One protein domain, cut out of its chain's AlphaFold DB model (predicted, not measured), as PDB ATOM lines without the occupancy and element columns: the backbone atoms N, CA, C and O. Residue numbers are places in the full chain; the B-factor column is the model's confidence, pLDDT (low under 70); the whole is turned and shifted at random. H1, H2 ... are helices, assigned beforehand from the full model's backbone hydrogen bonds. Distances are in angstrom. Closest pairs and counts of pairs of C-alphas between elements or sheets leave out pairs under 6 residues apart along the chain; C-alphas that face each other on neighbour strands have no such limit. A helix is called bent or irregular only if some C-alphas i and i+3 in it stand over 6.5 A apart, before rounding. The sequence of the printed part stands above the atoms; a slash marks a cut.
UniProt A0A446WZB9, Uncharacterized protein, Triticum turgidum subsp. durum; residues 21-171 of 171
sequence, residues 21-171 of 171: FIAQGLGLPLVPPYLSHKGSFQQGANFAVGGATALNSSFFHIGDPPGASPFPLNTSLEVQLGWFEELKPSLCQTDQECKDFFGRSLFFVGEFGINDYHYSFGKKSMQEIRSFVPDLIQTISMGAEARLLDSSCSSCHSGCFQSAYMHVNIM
ATOM      1  N   PHE A  21     167.043  86.933  49.345       86.00
ATOM      2  CA  PHE A  21     166.806  86.843  50.782       86.00
ATOM      3  C   PHE A  21     165.382  87.275  51.130       86.00
ATOM      4  O   PHE A  21     164.749  86.627  51.958       86.00
ATOM      5  N   ILE A  22     164.866  88.315  50.466       86.06
ATOM      6  CA  ILE A  22     163.463  88.735  50.591       86.06
ATOM      7  C   ILE A  22     162.536  87.607  50.130       86.06
ATOM      8  O   ILE A  22     161.676  87.186  50.900       86.06
ATOM      9  N   ALA A  23     162.755  87.062  48.927       85.00
ATOM     10  CA  ALA A  23     161.963  85.955  48.397       85.00
ATOM     11  C   ALA A  23     161.950  84.764  49.367       85.00
ATOM     12  O   ALA A  23     160.891  84.285  49.756       85.00
ATOM     13  N   GLN A  24     163.120  84.345  49.855       86.50
ATOM     14  CA  GLN A  24     163.238  83.236  50.806       86.50
ATOM     15  C   GLN A  24     162.552  83.514  52.142       86.50
ATOM     16  O   GLN A  24     161.896  82.625  52.678       86.50
ATOM     17  N   GLY A  25     162.686  84.731  52.674       89.19
ATOM     18  CA  GLY A  25     162.027  85.134  53.915       89.19
ATOM     19  C   GLY A  25     160.500  85.117  53.812       89.19
ATOM     20  O   GLY A  25     159.828  84.841  54.801       89.19
ATOM     21  N   LEU A  26     159.965  85.360  52.614       86.31
ATOM     22  CA  LEU A  26     158.533  85.327  52.314       86.31
ATOM     23  C   LEU A  26     158.045  83.963  51.793       86.31
ATOM     24  O   LEU A  26     156.856  83.801  51.537       86.31
ATOM     25  N   GLY A  27     158.937  82.980  51.630       86.75
ATOM     26  CA  GLY A  27     158.603  81.677  51.046       86.75
ATOM     27  C   GLY A  27     158.290  81.718  49.543       86.75
ATOM     28  O   GLY A  27     157.654  80.799  49.031       86.75
ATOM     29  N   LEU A  28     158.726  82.766  48.842       86.19
ATOM     30  CA  LEU A  28     158.554  82.960  47.402       86.19
ATOM     31  C   LEU A  28     159.684  82.279  46.601       86.19
ATOM     32  O   LEU A  28     160.807  82.133  47.102       86.19
ATOM     33  N   PRO A  29     159.417  81.863  45.349       84.88
ATOM     34  CA  PRO A  29     160.442  81.323  44.465       84.88
ATOM     35  C   PRO A  29     161.470  82.391  44.066       84.88
ATOM     36  O   PRO A  29     161.217  83.593  44.102       84.88
ATOM     37  N   LEU A  30     162.660  81.943  43.656       84.06
ATOM     38  CA  LEU A  30     163.651  82.844  43.070       84.06
ATOM     39  C   LEU A  30     163.238  83.218  41.647       84.06
ATOM     40  O   LEU A  30     162.880  82.353  40.848       84.06
ATOM     41  N   VAL A  31     163.368  84.499  41.323       85.06
ATOM     42  CA  VAL A  31     162.911  85.037  40.042       85.06
ATOM     43  C   VAL A  31     163.957  84.873  38.931       85.06
ATOM     44  O   VAL A  31     165.133  85.218  39.123       85.06
ATOM     45  N   PRO A  32     163.565  84.352  37.755       86.88
ATOM     46  CA  PRO A  32     164.465  84.196  36.622       86.88
ATOM     47  C   PRO A  32     164.730  85.533  35.900       86.88
ATOM     48  O   PRO A  32     163.850  86.393  35.844       86.88
ATOM     49  N   PRO A  33     165.920  85.720  35.298       87.62
ATOM     50  CA  PRO A  33     166.239  86.909  34.500       87.62
ATOM     51  C   PRO A  33     165.434  86.962  33.192       87.62
ATOM     52  O   PRO A  33     165.510  86.033  32.388       87.62
ATOM     53  N   TYR A  34     164.729  88.067  32.939       89.88
ATOM     54  CA  TYR A  34     163.858  88.265  31.772       89.88
ATOM     55  C   TYR A  34     164.595  88.054  30.442       89.88
ATOM     56  O   TYR A  34     164.163  87.265  29.608       89.88
ATOM     57  N   LEU A  35     165.762  88.684  30.272       89.00
ATOM     58  CA  LEU A  35     166.492  88.695  28.997       89.00
ATOM     59  C   LEU A  35     167.147  87.358  28.609       89.00
ATOM     60  O   LEU A  35     167.568  87.197  27.465       89.00
ATOM     61  N   SER A  36     167.290  86.410  29.537       87.56
ATOM     62  CA  SER A  36     168.001  85.148  29.272       87.56
ATOM     63  C   SER A  36     167.217  83.893  29.640       87.56
ATOM     64  O   SER A  36     167.689  82.782  29.386       87.56
ATOM     65  N   HIS A  37     166.040  84.032  30.246       87.06
ATOM     66  CA  HIS A  37     165.186  82.903  30.584       87.06
ATOM     67  C   HIS A  37     164.271  82.531  29.411       87.06
ATOM     68  O   HIS A  37     163.706  83.390  28.748       87.06
ATOM     69  N   LYS A  38     164.126  81.226  29.151       87.88
ATOM     70  CA  LYS A  38     163.314  80.676  28.046       87.88
ATOM     71  C   LYS A  38     162.049  79.950  28.525       87.88
ATOM     72  O   LYS A  38     161.488  79.149  27.783       87.88
ATOM     73  N   GLY A  39     161.658  80.155  29.779       90.44
ATOM     74  CA  GLY A  39     160.518  79.495  30.409       90.44
ATOM     75  C   GLY A  39     159.404  80.465  30.786       90.44
ATOM     76  O   GLY A  39     159.333  81.588  30.295       90.44
ATOM     77  N   SER A  40     158.510  79.989  31.648       89.75
ATOM     78  CA  SER A  40     157.377  80.768  32.136       89.75
ATOM     79  C   SER A  40     157.804  81.768  33.210       89.75
ATOM     80  O   SER A  40     158.597  81.440  34.089       89.75
ATOM     81  N   PHE A  41     157.192  82.950  33.181       90.81
ATOM     82  CA  PHE A  41     157.349  84.000  34.189       90.81
ATOM     83  C   PHE A  41     156.150  84.098  35.148       90.81
ATOM     84  O   PHE A  41     155.996  85.083  35.861       90.81
ATOM     85  N   GLN A  42     155.296  83.067  35.197       87.38
ATOM     86  CA  GLN A  42     154.104  83.033  36.061       87.38
ATOM     87  C   GLN A  42     154.425  83.084  37.566       87.38
ATOM     88  O   GLN A  42     153.564  83.410  38.373       87.38
ATOM     89  N   GLN A  43     155.662  82.753  37.943       86.25
ATOM     90  CA  GLN A  43     156.177  82.823  39.316       86.25
ATOM     91  C   GLN A  43     157.143  84.002  39.511       86.25
ATOM     92  O   GLN A  43     157.965  83.993  40.423       86.25
ATOM     93  N   GLY A  44     157.090  84.972  38.599       88.38
ATOM     94  CA  GLY A  44     157.897  86.173  38.656       88.38
ATOM     95  C   GLY A  44     158.980  86.273  37.586       88.38
ATOM     96  O   GLY A  44     159.280  85.329  36.850       88.38
ATOM     97  N   ALA A  45     159.560  87.466  37.501       90.25
ATOM     98  CA  ALA A  45     160.566  87.858  36.524       90.25
ATOM     99  C   ALA A  45     161.499  88.926  37.105       90.25
ATOM    100  O   ALA A  45     161.072  89.802  37.858       90.25
ATOM    101  N   ASN A  46     162.768  88.873  36.708       89.94
ATOM    102  CA  ASN A  46     163.783  89.865  37.041       89.94
ATOM    103  C   ASN A  46     164.195  90.643  35.788       89.94
ATOM    104  O   ASN A  46     164.819  90.079  34.887       89.94
ATOM    105  N   PHE A  47     163.882  91.936  35.749       90.12
ATOM    106  CA  PHE A  47     164.221  92.828  34.637       90.12
ATOM    107  C   PHE A  47     165.519  93.610  34.872       90.12
ATOM    108  O   PHE A  47     165.984  94.314  33.978       90.12
ATOM    109  N   ALA A  48     166.117  93.482  36.059       86.88
ATOM    110  CA  ALA A  48     167.288  94.244  36.455       86.88
ATOM    111  C   ALA A  48     168.514  93.905  35.604       86.88
ATOM    112  O   ALA A  48     168.894  92.741  35.438       86.88
ATOM    113  N   VAL A  49     169.193  94.954  35.141       86.06
ATOM    114  CA  VAL A  49     170.474  94.858  34.438       86.06
ATOM    115  C   VAL A  49     171.547  95.593  35.231       86.06
ATOM    116  O   VAL A  49     171.374  96.741  35.641       86.06
ATOM    117  N   GLY A  50     172.686  94.935  35.445       85.00
ATOM    118  CA  GLY A  50     173.838  95.566  36.083       85.00
ATOM    119  C   GLY A  50     174.335  96.763  35.267       85.00
ATOM    120  O   GLY A  50     174.550  96.642  34.066       85.00
ATOM    121  N   GLY A  51     174.534  97.907  35.924       83.62
ATOM    122  CA  GLY A  51     174.931  99.156  35.261       83.62
ATOM    123  C   GLY A  51     173.762  99.985  34.719       83.62
ATOM    124  O   GLY A  51     173.985 101.039  34.136       83.62
ATOM    125  N   ALA A  52     172.517  99.553  34.918       88.44
ATOM    126  CA  ALA A  52     171.358 100.328  34.508       88.44
ATOM    127  C   ALA A  52     171.231 101.664  35.260       88.44
ATOM    128  O   ALA A  52     171.525 101.758  36.454       88.44
ATOM    129  N   THR A  53     170.758 102.684  34.554       89.69
ATOM    130  CA  THR A  53     170.550 104.051  35.050       89.69
ATOM    131  C   THR A  53     169.071 104.323  35.310       89.69
ATOM    132  O   THR A  53     168.205 103.676  34.721       89.69
ATOM    133  N   ALA A  54     168.758 105.278  36.182       91.88
ATOM    134  CA  ALA A  54     167.389 105.784  36.278       91.88
ATOM    135  C   ALA A  54     167.057 106.606  35.029       91.88
ATOM    136  O   ALA A  54     166.041 106.376  34.377       91.88
ATOM    137  N   LEU A  55     167.951 107.533  34.681       91.00
ATOM    138  CA  LEU A  55     167.825 108.411  33.527       91.00
ATOM    139  C   LEU A  55     168.139 107.653  32.236       91.00
ATOM    140  O   LEU A  55     168.931 106.708  32.213       91.00
ATOM    141  N   ASN A  56     167.537 108.087  31.135       89.62
ATOM    142  CA  ASN A  56     167.772 107.482  29.828       89.62
ATOM    143  C   ASN A  56     169.190 107.729  29.323       89.62
ATOM    144  O   ASN A  56     169.812 108.738  29.645       89.62
ATOM    145  N   SER A  57     169.673 106.836  28.456       84.38
ATOM    146  CA  SER A  57     170.996 106.957  27.829       84.38
ATOM    147  C   SER A  57     171.205 108.326  27.174       84.38
ATOM    148  O   SER A  57     172.272 108.919  27.315       84.38
ATOM    149  N   SER A  58     170.162 108.882  26.549       83.44
ATOM    150  CA  SER A  58     170.174 110.212  25.926       83.44
ATOM    151  C   SER A  58     170.631 111.331  26.865       83.44
ATOM    152  O   SER A  58     171.294 112.259  26.404       83.44
ATOM    153  N   PHE A  59     170.359 111.229  28.169       84.56
ATOM    154  CA  PHE A  59     170.816 112.186  29.179       84.56
ATOM    155  C   PHE A  59     172.346 112.302  29.221       84.56
ATOM    156  O   PHE A  59     172.897 113.396  29.363       84.56
ATOM    157  N   PHE A  60     173.046 111.180  29.047       79.69
ATOM    158  CA  PHE A  60     174.508 111.109  29.098       79.69
ATOM    159  C   PHE A  60     175.180 111.468  27.770       79.69
ATOM    160  O   PHE A  60     176.405 111.574  27.737       79.69
ATOM    161  N   HIS A  61     174.396 111.671  26.706       76.00
ATOM    162  CA  HIS A  61     174.873 111.978  25.352       76.00
ATOM    163  C   HIS A  61     174.604 113.421  24.918       76.00
ATOM    164  O   HIS A  61     174.852 113.782  23.768       76.00
ATOM    165  N   ILE A  62     174.079 114.267  25.809       73.56
ATOM    166  CA  ILE A  62     173.825 115.673  25.488       73.56
ATOM    167  C   ILE A  62     175.159 116.364  25.180       73.56
ATOM    168  O   ILE A  62     175.986 116.559  26.068       73.56
ATOM    169  N   GLY A  63     175.338 116.762  23.918       69.06
ATOM    170  CA  GLY A  63     176.550 117.428  23.434       69.06
ATOM    171  C   GLY A  63     177.652 116.485  22.942       69.06
ATOM    172  O   GLY A  63     178.679 116.975  22.473       69.06
ATOM    173  N   ASP A  64     177.440 115.166  22.992       72.12
ATOM    174  CA  ASP A  64     178.355 114.199  22.386       72.12
ATOM    175  C   ASP A  64     178.352 114.373  20.849       72.12
ATOM    176  O   ASP A  64     177.284 114.524  20.241       72.12
ATOM    177  N   PRO A  65     179.521 114.337  20.179       68.50
ATOM    178  CA  PRO A  65     179.570 114.259  18.724       68.50
ATOM    179  C   PRO A  65     178.790 113.036  18.201       68.50
ATOM    180  O   PRO A  65     178.709 112.016  18.892       68.50
ATOM    181  N   PRO A  66     178.259 113.068  16.964       65.31
ATOM    182  CA  PRO A  66     177.637 111.894  16.355       65.31
ATOM    183  C   PRO A  66     178.574 110.676  16.420       65.31
ATOM    184  O   PRO A  66     179.687 110.718  15.901       65.31
ATOM    185  N   GLY A  67     178.133 109.602  17.085       62.59
ATOM    186  CA  GLY A  67     178.921 108.375  17.272       62.59
ATOM    187  C   GLY A  67     179.942 108.398  18.419       62.59
ATOM    188  O   GLY A  67     180.712 107.451  18.548       62.59
ATOM    189  N   ALA A  68     179.964 109.440  19.260       60.44
ATOM    190  CA  ALA A  68     181.009 109.637  20.269       60.44
ATOM    191  C   ALA A  68     180.827 108.880  21.590       60.44
ATOM    192  O   ALA A  68     181.687 108.996  22.461       60.44
ATOM    193  N   SER A  69     179.778 108.071  21.753       56.03
ATOM    194  CA  SER A  69     179.609 107.326  22.995       56.03
ATOM    195  C   SER A  69     179.618 105.816  22.797       56.03
ATOM    196  O   SER A  69     178.728 105.277  22.144       56.03
ATOM    197  N   PRO A  70     180.571 105.104  23.424       53.97
ATOM    198  CA  PRO A  70     180.503 103.661  23.573       53.97
ATOM    199  C   PRO A  70     179.563 103.247  24.713       53.97
ATOM    200  O   PRO A  70     179.578 102.074  25.053       53.97
ATOM    201  N   PHE A  71     178.809 104.171  25.335       55.84
ATOM    202  CA  PHE A  71     177.879 103.910  26.442       55.84
ATOM    203  C   PHE A  71     176.638 103.158  25.928       55.84
ATOM    204  O   PHE A  71     175.717 103.793  25.417       55.84
ATOM    205  N   PRO A  72     176.581 101.815  25.985       56.41
ATOM    206  CA  PRO A  72     175.763 101.064  25.042       56.41
ATOM    207  C   PRO A  72     174.593 100.352  25.718       56.41
ATOM    208  O   PRO A  72     174.110  99.346  25.206       56.41
ATOM    209  N   LEU A  73     174.159 100.797  26.893       66.06
ATOM    210  CA  LEU A  73     173.144 100.069  27.639       66.06
ATOM    211  C   LEU A  73     171.849 100.868  27.620       66.06
ATOM    212  O   LEU A  73     171.562 101.676  28.499       66.06
ATOM    213  N   ASN A  74     171.064 100.623  26.570       81.38
ATOM    214  CA  ASN A  74     169.643 100.947  26.541       81.38
ATOM    215  C   ASN A  74     168.922 100.034  27.545       81.38
ATOM    216  O   ASN A  74     168.296  99.052  27.163       81.38
ATOM    217  N   THR A  75     169.137 100.285  28.833       88.44
ATOM    218  CA  THR A  75     168.678  99.439  29.943       88.44
ATOM    219  C   THR A  75     168.215 100.288  31.123       88.44
ATOM    220  O   THR A  75     168.252  99.812  32.259       88.44
ATOM    221  N   SER A  76     167.855 101.555  30.878       91.00
ATOM    222  CA  SER A  76     167.379 102.478  31.911       91.00
ATOM    223  C   SER A  76     166.131 101.937  32.614       91.00
ATOM    224  O   SER A  76     165.520 100.968  32.154       91.00
ATOM    225  N   LEU A  77     165.722 102.577  33.713       90.56
ATOM    226  CA  LEU A  77     164.455 102.267  34.379       90.56
ATOM    227  C   LEU A  77     163.290 102.228  33.380       90.56
ATOM    228  O   LEU A  77     162.516 101.276  33.392       90.56
ATOM    229  N   GLU A  78     163.197 103.210  32.481       89.38
ATOM    230  CA  GLU A  78     162.142 103.244  31.463       89.38
ATOM    231  C   GLU A  78     162.181 102.015  30.549       89.38
ATOM    232  O   GLU A  78     161.143 101.414  30.282       89.38
ATOM    233  N   VAL A  79     163.368 101.590  30.117       90.81
ATOM    234  CA  VAL A  79     163.503 100.398  29.272       90.81
ATOM    235  C   VAL A  79     163.095  99.133  30.026       90.81
ATOM    236  O   VAL A  79     162.380  98.297  29.479       90.81
ATOM    237  N   GLN A  80     163.500  99.001  31.292       91.31
ATOM    238  CA  GLN A  80     163.114  97.859  32.125       91.31
ATOM    239  C   GLN A  80     161.604  97.813  32.382       91.31
ATOM    240  O   GLN A  80     161.018  96.732  32.394       91.31
ATOM    241  N   LEU A  81     160.957  98.972  32.537       90.06
ATOM    242  CA  LEU A  81     159.496  99.064  32.604       90.06
ATOM    243  C   LEU A  81     158.842  98.729  31.258       90.06
ATOM    244  O   LEU A  81     157.796  98.090  31.240       90.06
ATOM    245  N   GLY A  82     159.464  99.094  30.136       91.06
ATOM    246  CA  GLY A  82     159.026  98.678  28.801       91.06
ATOM    247  C   GLY A  82     158.998  97.155  28.652       91.06
ATOM    248  O   GLY A  82     157.984  96.598  28.244       91.06
ATOM    249  N   TRP A  83     160.060  96.470  29.081       93.06
ATOM    250  CA  TRP A  83     160.100  95.004  29.113       93.06
ATOM    251  C   TRP A  83     159.023  94.391  30.008       93.06
ATOM    252  O   TRP A  83     158.473  93.339  29.686       93.06
ATOM    253  N   PHE A  84     158.702  95.038  31.129       90.50
ATOM    254  CA  PHE A  84     157.591  94.604  31.966       90.50
ATOM    255  C   PHE A  84     156.250  94.685  31.223       90.50
ATOM    256  O   PHE A  84     155.494  93.711  31.235       90.50
ATOM    257  N   GLU A  85     155.972  95.794  30.535       89.44
ATOM    258  CA  GLU A  85     154.749  95.923  29.732       89.44
ATOM    259  C   GLU A  85     154.690  94.901  28.594       89.44
ATOM    260  O   GLU A  85     153.622  94.369  28.304       89.44
ATOM    261  N   GLU A  86     155.826  94.585  27.969       92.00
ATOM    262  CA  GLU A  86     155.911  93.531  26.949       92.00
ATOM    263  C   GLU A  86     155.590  92.144  27.523       92.00
ATOM    264  O   GLU A  86     154.950  91.330  26.854       92.00
ATOM    265  N   LEU A  87     156.006  91.866  28.763       90.50
ATOM    266  CA  LEU A  87     155.736  90.591  29.424       90.50
ATOM    267  C   LEU A  87     154.273  90.464  29.871       90.50
ATOM    268  O   LEU A  87     153.719  89.361  29.846       90.50
ATOM    269  N   LYS A  88     153.649  91.563  30.298       89.00
ATOM    270  CA  LYS A  88     152.332  91.594  30.953       89.00
ATOM    271  C   LYS A  88     151.231  90.791  30.226       89.00
ATOM    272  O   LYS A  88     150.594  89.983  30.904       89.00
ATOM    273  N   PRO A  89     151.062  90.865  28.887       91.00
ATOM    274  CA  PRO A  89     150.078  90.053  28.156       91.00
ATOM    275  C   PRO A  89     150.270  88.531  28.268       91.00
ATOM    276  O   PRO A  89     149.340  87.767  28.019       91.00
ATOM    277  N   SER A  90     151.477  88.064  28.609       91.25
ATOM    278  CA  SER A  90     151.757  86.636  28.826       91.25
ATOM    279  C   SER A  90     151.398  86.147  30.235       91.25
ATOM    280  O   SER A  90     151.304  84.939  30.463       91.25
ATOM    281  N   LEU A  91     151.200  87.075  31.177       88.62
ATOM    282  CA  LEU A  91     150.863  86.791  32.574       88.62
ATOM    283  C   LEU A  91     149.347  86.797  32.787       88.62
ATOM    284  O   LEU A  91     148.819  85.940  33.493       88.62
ATOM    285  N   CYS A  92     148.659  87.735  32.138       88.69
ATOM    286  CA  CYS A  92     147.219  87.949  32.230       88.69
ATOM    287  C   CYS A  92     146.690  88.556  30.921       88.69
ATOM    288  O   CYS A  92     147.409  89.296  30.248       88.69
ATOM    289  N   GLN A  93     145.444  88.251  30.546       91.06
ATOM    290  CA  GLN A  93     144.865  88.706  29.273       91.06
ATOM    291  C   GLN A  93     143.742  89.724  29.459       91.06
ATOM    292  O   GLN A  93     143.546  90.585  28.602       91.06
ATOM    293  N   THR A  94     142.998  89.630  30.560       91.31
ATOM    294  CA  THR A  94     141.896  90.549  30.870       91.31
ATOM    295  C   THR A  94     142.236  91.465  32.039       91.31
ATOM    296  O   THR A  94     143.035  91.112  32.905       91.31
ATOM    297  N   ASP A  95     141.580  92.624  32.122       86.69
ATOM    298  CA  ASP A  95     141.776  93.567  33.232       86.69
ATOM    299  C   ASP A  95     141.546  92.916  34.601       86.69
ATOM    300  O   ASP A  95     142.264  93.208  35.557       86.69
ATOM    301  N   GLN A  96     140.554  92.026  34.707       88.69
ATOM    302  CA  GLN A  96     140.255  91.329  35.955       88.69
ATOM    303  C   GLN A  96     141.350  90.317  36.305       88.69
ATOM    304  O   GLN A  96     141.832  90.318  37.434       88.69
ATOM    305  N   GLU A  97     141.802  89.516  35.336       88.25
ATOM    306  CA  GLU A  97     142.930  88.599  35.535       88.25
ATOM    307  C   GLU A  97     144.197  89.348  35.941       88.25
ATOM    308  O   GLU A  97     144.907  88.907  36.839       88.25
ATOM    309  N   CYS A  98     144.475  90.492  35.312       83.94
ATOM    310  CA  CYS A  98     145.644  91.296  35.634       83.94
ATOM    311  C   CYS A  98     145.557  91.888  37.040       83.94
ATOM    312  O   CYS A  98     146.535  91.813  37.780       83.94
ATOM    313  N   LYS A  99     144.394  92.410  37.446       83.31
ATOM    314  CA  LYS A  99     144.174  92.880  38.821       83.31
ATOM    315  C   LYS A  99     144.375  91.763  39.837       83.31
ATOM    316  O   LYS A  99     145.045  91.968  40.843       83.31
ATOM    317  N   ASP A 100     143.835  90.579  39.566       84.69
ATOM    318  CA  ASP A 100     143.946  89.443  40.478       84.69
ATOM    319  C   ASP A 100     145.369  88.884  40.530       84.69
ATOM    320  O   ASP A 100     145.790  88.400  41.582       84.69
ATOM    321  N   PHE A 101     146.095  88.898  39.411       83.25
ATOM    322  CA  PHE A 101     147.485  88.461  39.333       83.25
ATOM    323  C   PHE A 101     148.392  89.450  40.072       83.25
ATOM    324  O   PHE A 101     148.991  89.091  41.084       83.25
ATOM    325  N   PHE A 102     148.420  90.712  39.634       84.88
ATOM    326  CA  PHE A 102     149.317  91.729  40.185       84.88
ATOM    327  C   PHE A 102     148.935  92.175  41.596       84.88
ATOM    328  O   PHE A 102     149.820  92.501  42.379       84.88
ATOM    329  N   GLY A 103     147.655  92.104  41.977       82.06
ATOM    330  CA  GLY A 103     147.210  92.360  43.351       82.06
ATOM    331  C   GLY A 103     147.738  91.349  44.378       82.06
ATOM    332  O   GLY A 103     147.648  91.593  45.580       82.06
ATOM    333  N   ARG A 104     148.297  90.218  43.923       82.69
ATOM    334  CA  ARG A 104     148.982  89.212  44.752       82.69
ATOM    335  C   ARG A 104     150.489  89.139  44.490       82.69
ATOM    336  O   ARG A 104     151.157  88.328  45.127       82.69
ATOM    337  N   SER A 105     151.011  89.950  43.574       83.94
ATOM    338  CA  SER A 105     152.436  90.003  43.252       83.94
ATOM    339  C   SER A 105     153.175  90.975  44.163       83.94
ATOM    340  O   SER A 105     152.626  91.978  44.623       83.94
ATOM    341  N   LEU A 106     154.460  90.708  44.381       85.12
ATOM    342  CA  LEU A 106     155.364  91.633  45.049       85.12
ATOM    343  C   LEU A 106     156.253  92.328  44.019       85.12
ATOM    344  O   LEU A 106     156.983  91.682  43.269       85.12
ATOM    345  N   PHE A 107     156.240  93.658  44.045       84.62
ATOM    346  CA  PHE A 107     157.104  94.485  43.212       84.62
ATOM    347  C   PHE A 107     158.284  95.056  44.003       84.62
ATOM    348  O   PHE A 107     158.139  95.606  45.094       84.62
ATOM    349  N   PHE A 108     159.460  94.985  43.396       82.81
ATOM    350  CA  PHE A 108     160.699  95.660  43.796       82.81
ATOM    351  C   PHE A 108     161.159  96.454  42.540       82.81
ATOM    352  O   PHE A 108     160.930  95.923  41.470       82.81
ATOM    353  N   VAL A 109     161.741  97.680  42.572       78.00
ATOM    354  CA  VAL A 109     162.133  98.570  41.381       78.00
ATOM    355  C   VAL A 109     163.323  99.613  41.503       78.00
ATOM    356  O   VAL A 109     163.156 100.687  41.997       78.00
ATOM    357  N   GLY A 110     164.562  99.460  41.011       72.38
ATOM    358  CA  GLY A 110     165.795 100.190  41.504       72.38
ATOM    359  C   GLY A 110     167.088  99.329  41.432       72.38
ATOM    360  O   GLY A 110     167.176  98.629  40.447       72.38
ATOM    361  N   GLU A 111     168.122  99.321  42.290       78.25
ATOM    362  CA  GLU A 111     168.616 100.502  42.996       78.25
ATOM    363  C   GLU A 111     169.138 101.400  41.876       78.25
ATOM    364  O   GLU A 111     170.232 101.206  41.345       78.25
ATOM    365  N   PHE A 112     168.283 102.323  41.445       87.06
ATOM    366  CA  PHE A 112     168.603 103.269  40.389       87.06
ATOM    367  C   PHE A 112     169.229 104.525  41.004       87.06
ATOM    368  O   PHE A 112     168.950 104.868  42.151       87.06
ATOM    369  N   GLY A 113     170.075 105.218  40.241       88.94
ATOM    370  CA  GLY A 113     170.725 106.463  40.655       88.94
ATOM    371  C   GLY A 113     172.232 106.340  40.867       88.94
ATOM    372  O   GLY A 113     172.976 107.228  40.457       88.94
ATOM    373  N   ILE A 114     172.731 105.234  41.436       87.81
ATOM    374  CA  ILE A 114     174.181 105.096  41.673       87.81
ATOM    375  C   ILE A 114     174.981 105.085  40.363       87.81
ATOM    376  O   ILE A 114     176.034 105.718  40.268       87.81
ATOM    377  N   ASN A 115     174.456 104.422  39.332       88.69
ATOM    378  CA  ASN A 115     175.088 104.379  38.017       88.69
ATOM    379  C   ASN A 115     175.005 105.740  37.314       88.69
ATOM    380  O   ASN A 115     175.969 106.145  36.674       88.69
ATOM    381  N   ASP A 116     173.919 106.491  37.503       90.75
ATOM    382  CA  ASP A 116     173.748 107.839  36.955       90.75
ATOM    383  C   ASP A 116     174.843 108.800  37.451       90.75
ATOM    384  O   ASP A 116     175.451 109.544  36.671       90.75
ATOM    385  N   TYR A 117     175.161 108.729  38.747       90.25
ATOM    386  CA  TYR A 117     176.285 109.464  39.324       90.25
ATOM    387  C   TYR A 117     177.627 108.928  38.829       90.25
ATOM    388  O   TYR A 117     178.477 109.708  38.391       90.25
ATOM    389  N   HIS A 118     177.809 107.605  38.858       88.31
ATOM    390  CA  HIS A 118     179.068 106.970  38.481       88.31
ATOM    391  C   HIS A 118     179.489 107.334  37.054       88.31
ATOM    392  O   HIS A 118     180.638 107.698  36.816       88.31
ATOM    393  N   TYR A 119     178.547 107.322  36.117       86.50
ATOM    394  CA  TYR A 119     178.805 107.629  34.711       86.50
ATOM    395  C   TYR A 119     179.040 109.110  34.420       86.50
ATOM    396  O   TYR A 119     179.519 109.454  33.333       86.50
ATOM    397  N   SER A 120     178.754 109.970  35.394       87.62
ATOM    398  CA  SER A 120     178.933 111.417  35.302       87.62
ATOM    399  C   SER A 120     180.202 111.913  35.995       87.62
ATOM    400  O   SER A 120     180.691 112.999  35.664       87.62
ATOM    401  N   PHE A 121     180.784 111.131  36.912       88.31
ATOM    402  CA  PHE A 121     182.065 111.474  37.526       88.31
ATOM    403  C   PHE A 121     183.171 111.599  36.472       88.31
ATOM    404  O   PHE A 121     183.277 110.805  35.540       88.31
ATOM    405  N   GLY A 122     183.989 112.645  36.603       84.81
ATOM    406  CA  GLY A 122     185.051 112.972  35.646       84.81
ATOM    407  C   GLY A 122     184.575 113.645  34.353       84.81
ATOM    408  O   GLY A 122     185.402 114.224  33.657       84.81
ATOM    409  N   LYS A 123     183.267 113.629  34.049       84.50
ATOM    410  CA  LYS A 123     182.672 114.328  32.892       84.50
ATOM    411  C   LYS A 123     181.960 115.626  33.270       84.50
ATOM    412  O   LYS A 123     181.864 116.531  32.449       84.50
ATOM    413  N   LYS A 124     181.425 115.698  34.490       86.19
ATOM    414  CA  LYS A 124     180.621 116.817  34.993       86.19
ATOM    415  C   LYS A 124     181.135 117.307  36.340       86.19
ATOM    416  O   LYS A 124     181.757 116.559  37.096       86.19
ATOM    417  N   SER A 125     180.869 118.572  36.646       93.31
ATOM    418  CA  SER A 125     181.163 119.155  37.953       93.31
ATOM    419  C   SER A 125     180.269 118.558  39.044       93.31
ATOM    420  O   SER A 125     179.152 118.113  38.788       93.31
ATOM    421  N   MET A 126     180.714 118.621  40.302       93.38
ATOM    422  CA  MET A 126     179.859 118.257  41.444       93.38
ATOM    423  C   MET A 126     178.594 119.131  41.528       93.38
ATOM    424  O   MET A 126     177.567 118.656  42.007       93.38
ATOM    425  N   GLN A 127     178.688 120.379  41.040       95.62
ATOM    426  CA  GLN A 127     177.592 121.279  40.651       95.62
ATOM    427  C   GLN A 127     176.458 120.527  39.945       95.62
ATOM    428  O   GLN A 127     175.363 120.318  40.468       95.62
ATOM    429  N   GLU A 128     176.788 120.103  38.734       91.94
ATOM    430  CA  GLU A 128     175.880 119.448  37.798       91.94
ATOM    431  C   GLU A 128     175.440 118.069  38.293       91.94
ATOM    432  O   GLU A 128     174.274 117.725  38.193       91.94
ATOM    433  N   ILE A 129     176.335 117.280  38.891       92.06
ATOM    434  CA  ILE A 129     175.975 115.946  39.400       92.06
ATOM    435  C   ILE A 129     174.916 116.053  40.510       92.06
ATOM    436  O   ILE A 129     173.973 115.264  40.561       92.06
ATOM    437  N   ARG A 130     175.026 117.056  41.392       93.50
ATOM    438  CA  ARG A 130     174.017 117.301  42.436       93.50
ATOM    439  C   ARG A 130     172.677 117.742  41.863       93.50
ATOM    440  O   ARG A 130     171.655 117.448  42.476       93.50
ATOM    441  N   SER A 131     172.654 118.413  40.711       94.25
ATOM    442  CA  SER A 131     171.392 118.842  40.106       94.25
ATOM    443  C   SER A 131     170.571 117.685  39.536       94.25
ATOM    444  O   SER A 131     169.412 117.905  39.214       94.25
ATOM    445  N   PHE A 132     171.108 116.461  39.464       92.81
ATOM    446  CA  PHE A 132     170.348 115.287  39.009       92.81
ATOM    447  C   PHE A 132     169.354 114.774  40.045       92.81
ATOM    448  O   PHE A 132     168.424 114.065  39.690       92.81
ATOM    449  N   VAL A 133     169.569 115.073  41.331       93.44
ATOM    450  CA  VAL A 133     168.747 114.559  42.440       93.44
ATOM    451  C   VAL A 133     167.238 114.705  42.185       93.44
ATOM    452  O   VAL A 133     166.548 113.692  42.299       93.44
ATOM    453  N   PRO A 134     166.698 115.891  41.833       92.69
ATOM    454  CA  PRO A 134     165.270 116.026  41.546       92.69
ATOM    455  C   PRO A 134     164.810 115.150  40.375       92.69
ATOM    456  O   PRO A 134     163.797 114.472  40.511       92.69
ATOM    457  N   ASP A 135     165.562 115.108  39.272       91.69
ATOM    458  CA  ASP A 135     165.206 114.308  38.094       91.69
ATOM    459  C   ASP A 135     165.230 112.807  38.408       91.69
ATOM    460  O   ASP A 135     164.307 112.084  38.051       91.69
ATOM    461  N   LEU A 136     166.236 112.339  39.151       91.12
ATOM    462  CA  LEU A 136     166.340 110.947  39.594       91.12
ATOM    463  C   LEU A 136     165.162 110.547  40.477       91.12
ATOM    464  O   LEU A 136     164.536 109.515  40.236       91.12
ATOM    465  N   ILE A 137     164.843 111.368  41.483       90.44
ATOM    466  CA  ILE A 137     163.705 111.115  42.374       90.44
ATOM    467  C   ILE A 137     162.413 111.082  41.561       90.44
ATOM    468  O   ILE A 137     161.610 110.167  41.739       90.44
ATOM    469  N   GLN A 138     162.224 112.038  40.651       90.12
ATOM    470  CA  GLN A 138     161.034 112.110  39.815       90.12
ATOM    471  C   GLN A 138     160.906 110.883  38.905       90.12
ATOM    472  O   GLN A 138     159.857 110.245  38.893       90.12
ATOM    473  N   THR A 139     161.962 110.517  38.177       89.56
ATOM    474  CA  THR A 139     161.962 109.369  37.259       89.56
ATOM    475  C   THR A 139     161.698 108.056  37.991       89.56
ATOM    476  O   THR A 139     160.879 107.260  37.533       89.56
ATOM    477  N   ILE A 140     162.331 107.842  39.149       87.25
ATOM    478  CA  ILE A 140     162.115 106.634  39.957       87.25
ATOM    479  C   ILE A 140     160.683 106.594  40.496       87.25
ATOM    480  O   ILE A 140     160.015 105.568  40.362       87.25
ATOM    481  N   SER A 141     160.188 107.710  41.041       86.38
ATOM    482  CA  SER A 141     158.833 107.786  41.609       86.38
ATOM    483  C   SER A 141     157.767 107.558  40.539       86.38
ATOM    484  O   SER A 141     156.878 106.732  40.715       86.38
ATOM    485  N   MET A 142     157.894 108.205  39.378       84.88
ATOM    486  CA  MET A 142     156.960 108.006  38.269       84.88
ATOM    487  C   MET A 142     156.990 106.578  37.730       84.88
ATOM    488  O   MET A 142     155.937 106.017  37.438       84.88
ATOM    489  N   GLY A 143     158.178 105.984  37.597       79.88
ATOM    490  CA  GLY A 143     158.307 104.602  37.144       79.88
ATOM    491  C   GLY A 143     157.630 103.609  38.094       79.88
ATOM    492  O   GLY A 143     156.980 102.666  37.644       79.88
ATOM    493  N   ALA A 144     157.736 103.859  39.400       77.44
ATOM    494  CA  ALA A 144     157.070 103.093  40.444       77.44
ATOM    495  C   ALA A 144     155.542 103.227  40.396       77.44
ATOM    496  O   ALA A 144     154.820 102.229  40.392       77.44
ATOM    497  N   GLU A 145     155.050 104.463  40.366       72.75
ATOM    498  CA  GLU A 145     153.627 104.769  40.490       72.75
ATOM    499  C   GLU A 145     152.855 104.415  39.218       72.75
ATOM    500  O   GLU A 145     151.895 103.647  39.265       72.75
ATOM    501  N   ALA A 146     153.305 104.918  38.067       61.50
ATOM    502  CA  ALA A 146     152.503 104.936  36.849       61.50
ATOM    503  C   ALA A 146     152.296 103.553  36.216       61.50
ATOM    504  O   ALA A 146     151.357 103.371  35.448       61.50
ATOM    505  N   ARG A 147     153.190 102.588  36.467       62.19
ATOM    506  CA  ARG A 147     153.164 101.285  35.772       62.19
ATOM    507  C   ARG A 147     152.871 100.107  36.683       62.19
ATOM    508  O   ARG A 147     152.310  99.106  36.231       62.19
ATOM    509  N   LEU A 148     153.186 100.225  37.970       62.94
ATOM    510  CA  LEU A 148     153.014  99.125  38.913       62.94
ATOM    511  C   LEU A 148     151.807  99.326  39.818       62.94
ATOM    512  O   LEU A 148     151.011  98.403  39.960       62.94
ATOM    513  N   LEU A 149     151.610 100.522  40.378       57.59
ATOM    514  CA  LEU A 149     150.499 100.761  41.305       57.59
ATOM    515  C   LEU A 149     149.144 100.817  40.590       57.59
ATOM    516  O   LEU A 149     148.188 100.228  41.093       57.59
ATOM    517  N   ASP A 150     149.080 101.377  39.380       55.06
ATOM    518  CA  ASP A 150     147.873 101.328  38.534       55.06
ATOM    519  C   ASP A 150     147.501  99.891  38.122       55.06
ATOM    520  O   ASP A 150     146.325  99.552  37.992       55.06
ATOM    521  N   SER A 151     148.499  99.013  37.984       51.44
ATOM    522  CA  SER A 151     148.293  97.581  37.725       51.44
ATOM    523  C   SER A 151     147.845  96.808  38.979       51.44
ATOM    524  O   SER A 151     147.339  95.695  38.851       51.44
ATOM    525  N   SER A 152     148.015  97.386  40.176       48.56
ATOM    526  CA  SER A 152     147.843  96.711  41.473       48.56
ATOM    527  C   SER A 152     146.640  97.206  42.287       48.56
ATOM    528  O   SER A 152     146.173  96.489  43.170       48.56
ATOM    529  N   CYS A 153     146.137  98.426  42.055       43.88
ATOM    530  CA  CYS A 153     145.138  99.030  42.939       43.88
ATOM    531  C   CYS A 153     144.137  99.936  42.203       43.88
ATOM    532  O   CYS A 153     144.485 101.008  41.727       43.88
ATOM    533  N   SER A 154     142.850  99.572  42.199       39.91
ATOM    534  CA  SER A 154     141.756 100.457  41.750       39.91
ATOM    535  C   SER A 154     141.214 101.387  42.852       39.91
ATOM    536  O   SER A 154     140.167 102.001  42.677       39.91
ATOM    537  N   SER A 155     141.891 101.488  44.003       38.62
ATOM    538  CA  SER A 155     141.456 102.308  45.143       38.62
ATOM    539  C   SER A 155     142.640 102.760  46.011       38.62
ATOM    540  O   SER A 155     142.700 102.465  47.204       38.62
ATOM    541  N   CYS A 156     143.570 103.529  45.448       39.88
ATOM    542  CA  CYS A 156     144.439 104.378  46.265       39.88
ATOM    543  C   CYS A 156     143.796 105.763  46.400       39.88
ATOM    544  O   CYS A 156     144.123 106.702  45.679       39.88
ATOM    545  N   HIS A 157     142.843 105.890  47.328       34.34
ATOM    546  CA  HIS A 157     142.415 107.204  47.797       34.34
ATOM    547  C   HIS A 157     143.590 107.841  48.552       34.34
ATOM    548  O   HIS A 157     144.046 107.304  49.556       34.34
ATOM    549  N   SER A 158     144.086 108.956  48.011       40.66
ATOM    550  CA  SER A 158     144.962 109.965  48.624       40.66
ATOM    551  C   SER A 158     145.452 109.664  50.051       40.66
ATOM    552  O   SER A 158     144.766 109.975  51.025       40.66
ATOM    553  N   GLY A 159     146.680 109.147  50.151       39.62
ATOM    554  CA  GLY A 159     147.471 109.153  51.381       39.62
ATOM    555  C   GLY A 159     147.902 107.775  51.866       39.62
ATOM    556  O   GLY A 159     147.300 107.247  52.794       39.62
ATOM    557  N   CYS A 160     148.990 107.226  51.314       27.38
ATOM    558  CA  CYS A 160     149.825 106.278  52.055       27.38
ATOM    559  C   CYS A 160     151.224 106.079  51.437       27.38
ATOM    560  O   CYS A 160     151.354 105.728  50.273       27.38
ATOM    561  N   PHE A 161     152.222 106.250  52.311       27.31
ATOM    562  CA  PHE A 161     153.636 105.855  52.269       27.31
ATOM    563  C   PHE A 161     154.642 106.621  51.391       27.31
ATOM    564  O   PHE A 161     154.841 106.380  50.208       27.31
ATOM    565  N   GLN A 162     155.379 107.488  52.096       26.50
ATOM    566  CA  GLN A 162     156.730 107.935  51.774       26.50
ATOM    567  C   GLN A 162     157.735 106.769  51.830       26.50
ATOM    568  O   GLN A 162     157.697 105.957  52.752       26.50
ATOM    569  N   SER A 163     158.709 106.825  50.913       23.08
ATOM    570  CA  SER A 163     159.938 106.018  50.804       23.08
ATOM    571  C   SER A 163     159.799 104.601  50.229       23.08
ATOM    572  O   SER A 163     159.408 103.664  50.917       23.08
ATOM    573  N   ALA A 164     160.261 104.432  48.984       23.66
ATOM    574  CA  ALA A 164     160.615 103.141  48.401       23.66
ATOM    575  C   ALA A 164     161.997 103.224  47.712       23.66
ATOM    576  O   ALA A 164     162.225 104.082  46.862       23.66
ATOM    577  N   TYR A 165     162.903 102.323  48.112       25.05
ATOM    578  CA  TYR A 165     164.220 102.000  47.527       25.05
ATOM    579  C   TYR A 165     164.140 100.568  46.980       25.05
ATOM    580  O   TYR A 165     163.467  99.732  47.577       25.05
ATOM    581  N   MET A 166     164.631 100.302  45.770       38.78
ATOM    582  CA  MET A 166     163.794  99.512  44.849       38.78
ATOM    583  C   MET A 166     164.782  98.692  43.873       38.78
ATOM    584  O   MET A 166     165.953  99.026  43.925       38.78
ATOM    585  N   HIS A 167     164.460  97.564  43.139       36.91
ATOM    586  CA  HIS A 167     165.112  96.811  41.956       36.91
ATOM    587  C   HIS A 167     164.085  96.072  41.040       36.91
ATOM    588  O   HIS A 167     163.464  95.200  41.615       36.91
ATOM    589  N   VAL A 168     163.878  96.309  39.707       40.06
ATOM    590  CA  VAL A 168     162.646  95.833  38.963       40.06
ATOM    591  C   VAL A 168     162.512  94.307  38.925       40.06
ATOM    592  O   VAL A 168     163.074  93.632  38.064       40.06
ATOM    593  N   ASN A 169     161.755  93.762  39.871       46.34
ATOM    594  CA  ASN A 169     161.433  92.350  40.008       46.34
ATOM    595  C   ASN A 169     159.957  92.213  40.353       46.34
ATOM    596  O   ASN A 169     159.442  92.961  41.187       46.34
ATOM    597  N   ILE A 170     159.318  91.228  39.737       47.31
ATOM    598  CA  ILE A 170     157.973  90.771  40.080       47.31
ATOM    599  C   ILE A 170     158.164  89.399  40.693       47.31
ATOM    600  O   ILE A 170     158.747  88.544  40.031       47.31
ATOM    601  N   MET A 171     157.750  89.224  41.944       40.22
ATOM    602  CA  MET A 171     157.758  87.954  42.677       40.22
ATOM    603  C   MET A 171     156.332  87.476  42.926       40.22
ATOM    604  O   MET A 171     155.447  88.345  43.118       40.22
TER     605      MET A 171
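What this domain is: This is residues 21 to 171 of the 171 residues of an uncharacterized protein of Triticum turgidum subsp. durum (UniProt A0A446WZB9). Two long helices, H3 and H7, run the same way and are side by side only in part, residues 77 to 81 of H3 by residues 140 to 147 of H7, with H4 packed on residues 151 to 152 of H7; residues 26 to 56, 62 to 76 and 153 to 171 are long stretches with no named element, and in them residues 45 to 46 and 169 to 170 form a short antiparallel pairing. Residues 62 to 68 and 155 to 162 stick out as loops. The 151 printed residues have seven named helices, H1 to H7, and no named strand; the class is all helix, with under half of the residues in named elements. The whole is compact, with a radius of gyration of the C-alphas of 17.1 A and spans of 47 by 40 by 30 A.

How they stand to each other: Start at H1, residues 21 to 25, and H2, residues 57 to 61; neither touches a helix. H3, residues 77 to 91, touches H7, residues 132 to 152, with residues 77 to 81 alone, at a shallow tilt of 8 degrees; their closest C-alphas, of Glu 78 and Gly 143, are 7.0 A apart. H4, residues 95 to 102, touches H7 at a steep tilt of 62 degrees, opposite ways, with C-alphas 102 and 152 closest at 5.4 A. H5, residues 114 to 118, and H6, residues 126 to 130, are close but not clearly touching: C-alphas 117 and 129 are closest at 6.5 A. Every O i to N i+4 pair is within hydrogen-bond range in H1, H4, H5 and H6, against 8 of 11 in H3, 13 of 17 in H7 and 0 of 1 in H2, where 2 of 2 O i to N i+3 pairs are.

Where its parts are: Find C-alpha 21 at (166.806, 86.843, 50.782), where H1 begins. H3 spans 20.7 A and is irregular, but only just: C-alphas 86 and 89 are 6.9 A apart. H7 runs 29.3 A to C-alpha 152 at (147.843, 96.711, 41.473), with a kink of 26 degrees near residue 146.

The domain as a whole: The printed part has no cut. The links H1 to H2, H2 to H3 and H4 to H5 are long. Look for pLDDT under 70 at residues 63, 65 to 73 and 146 to 171.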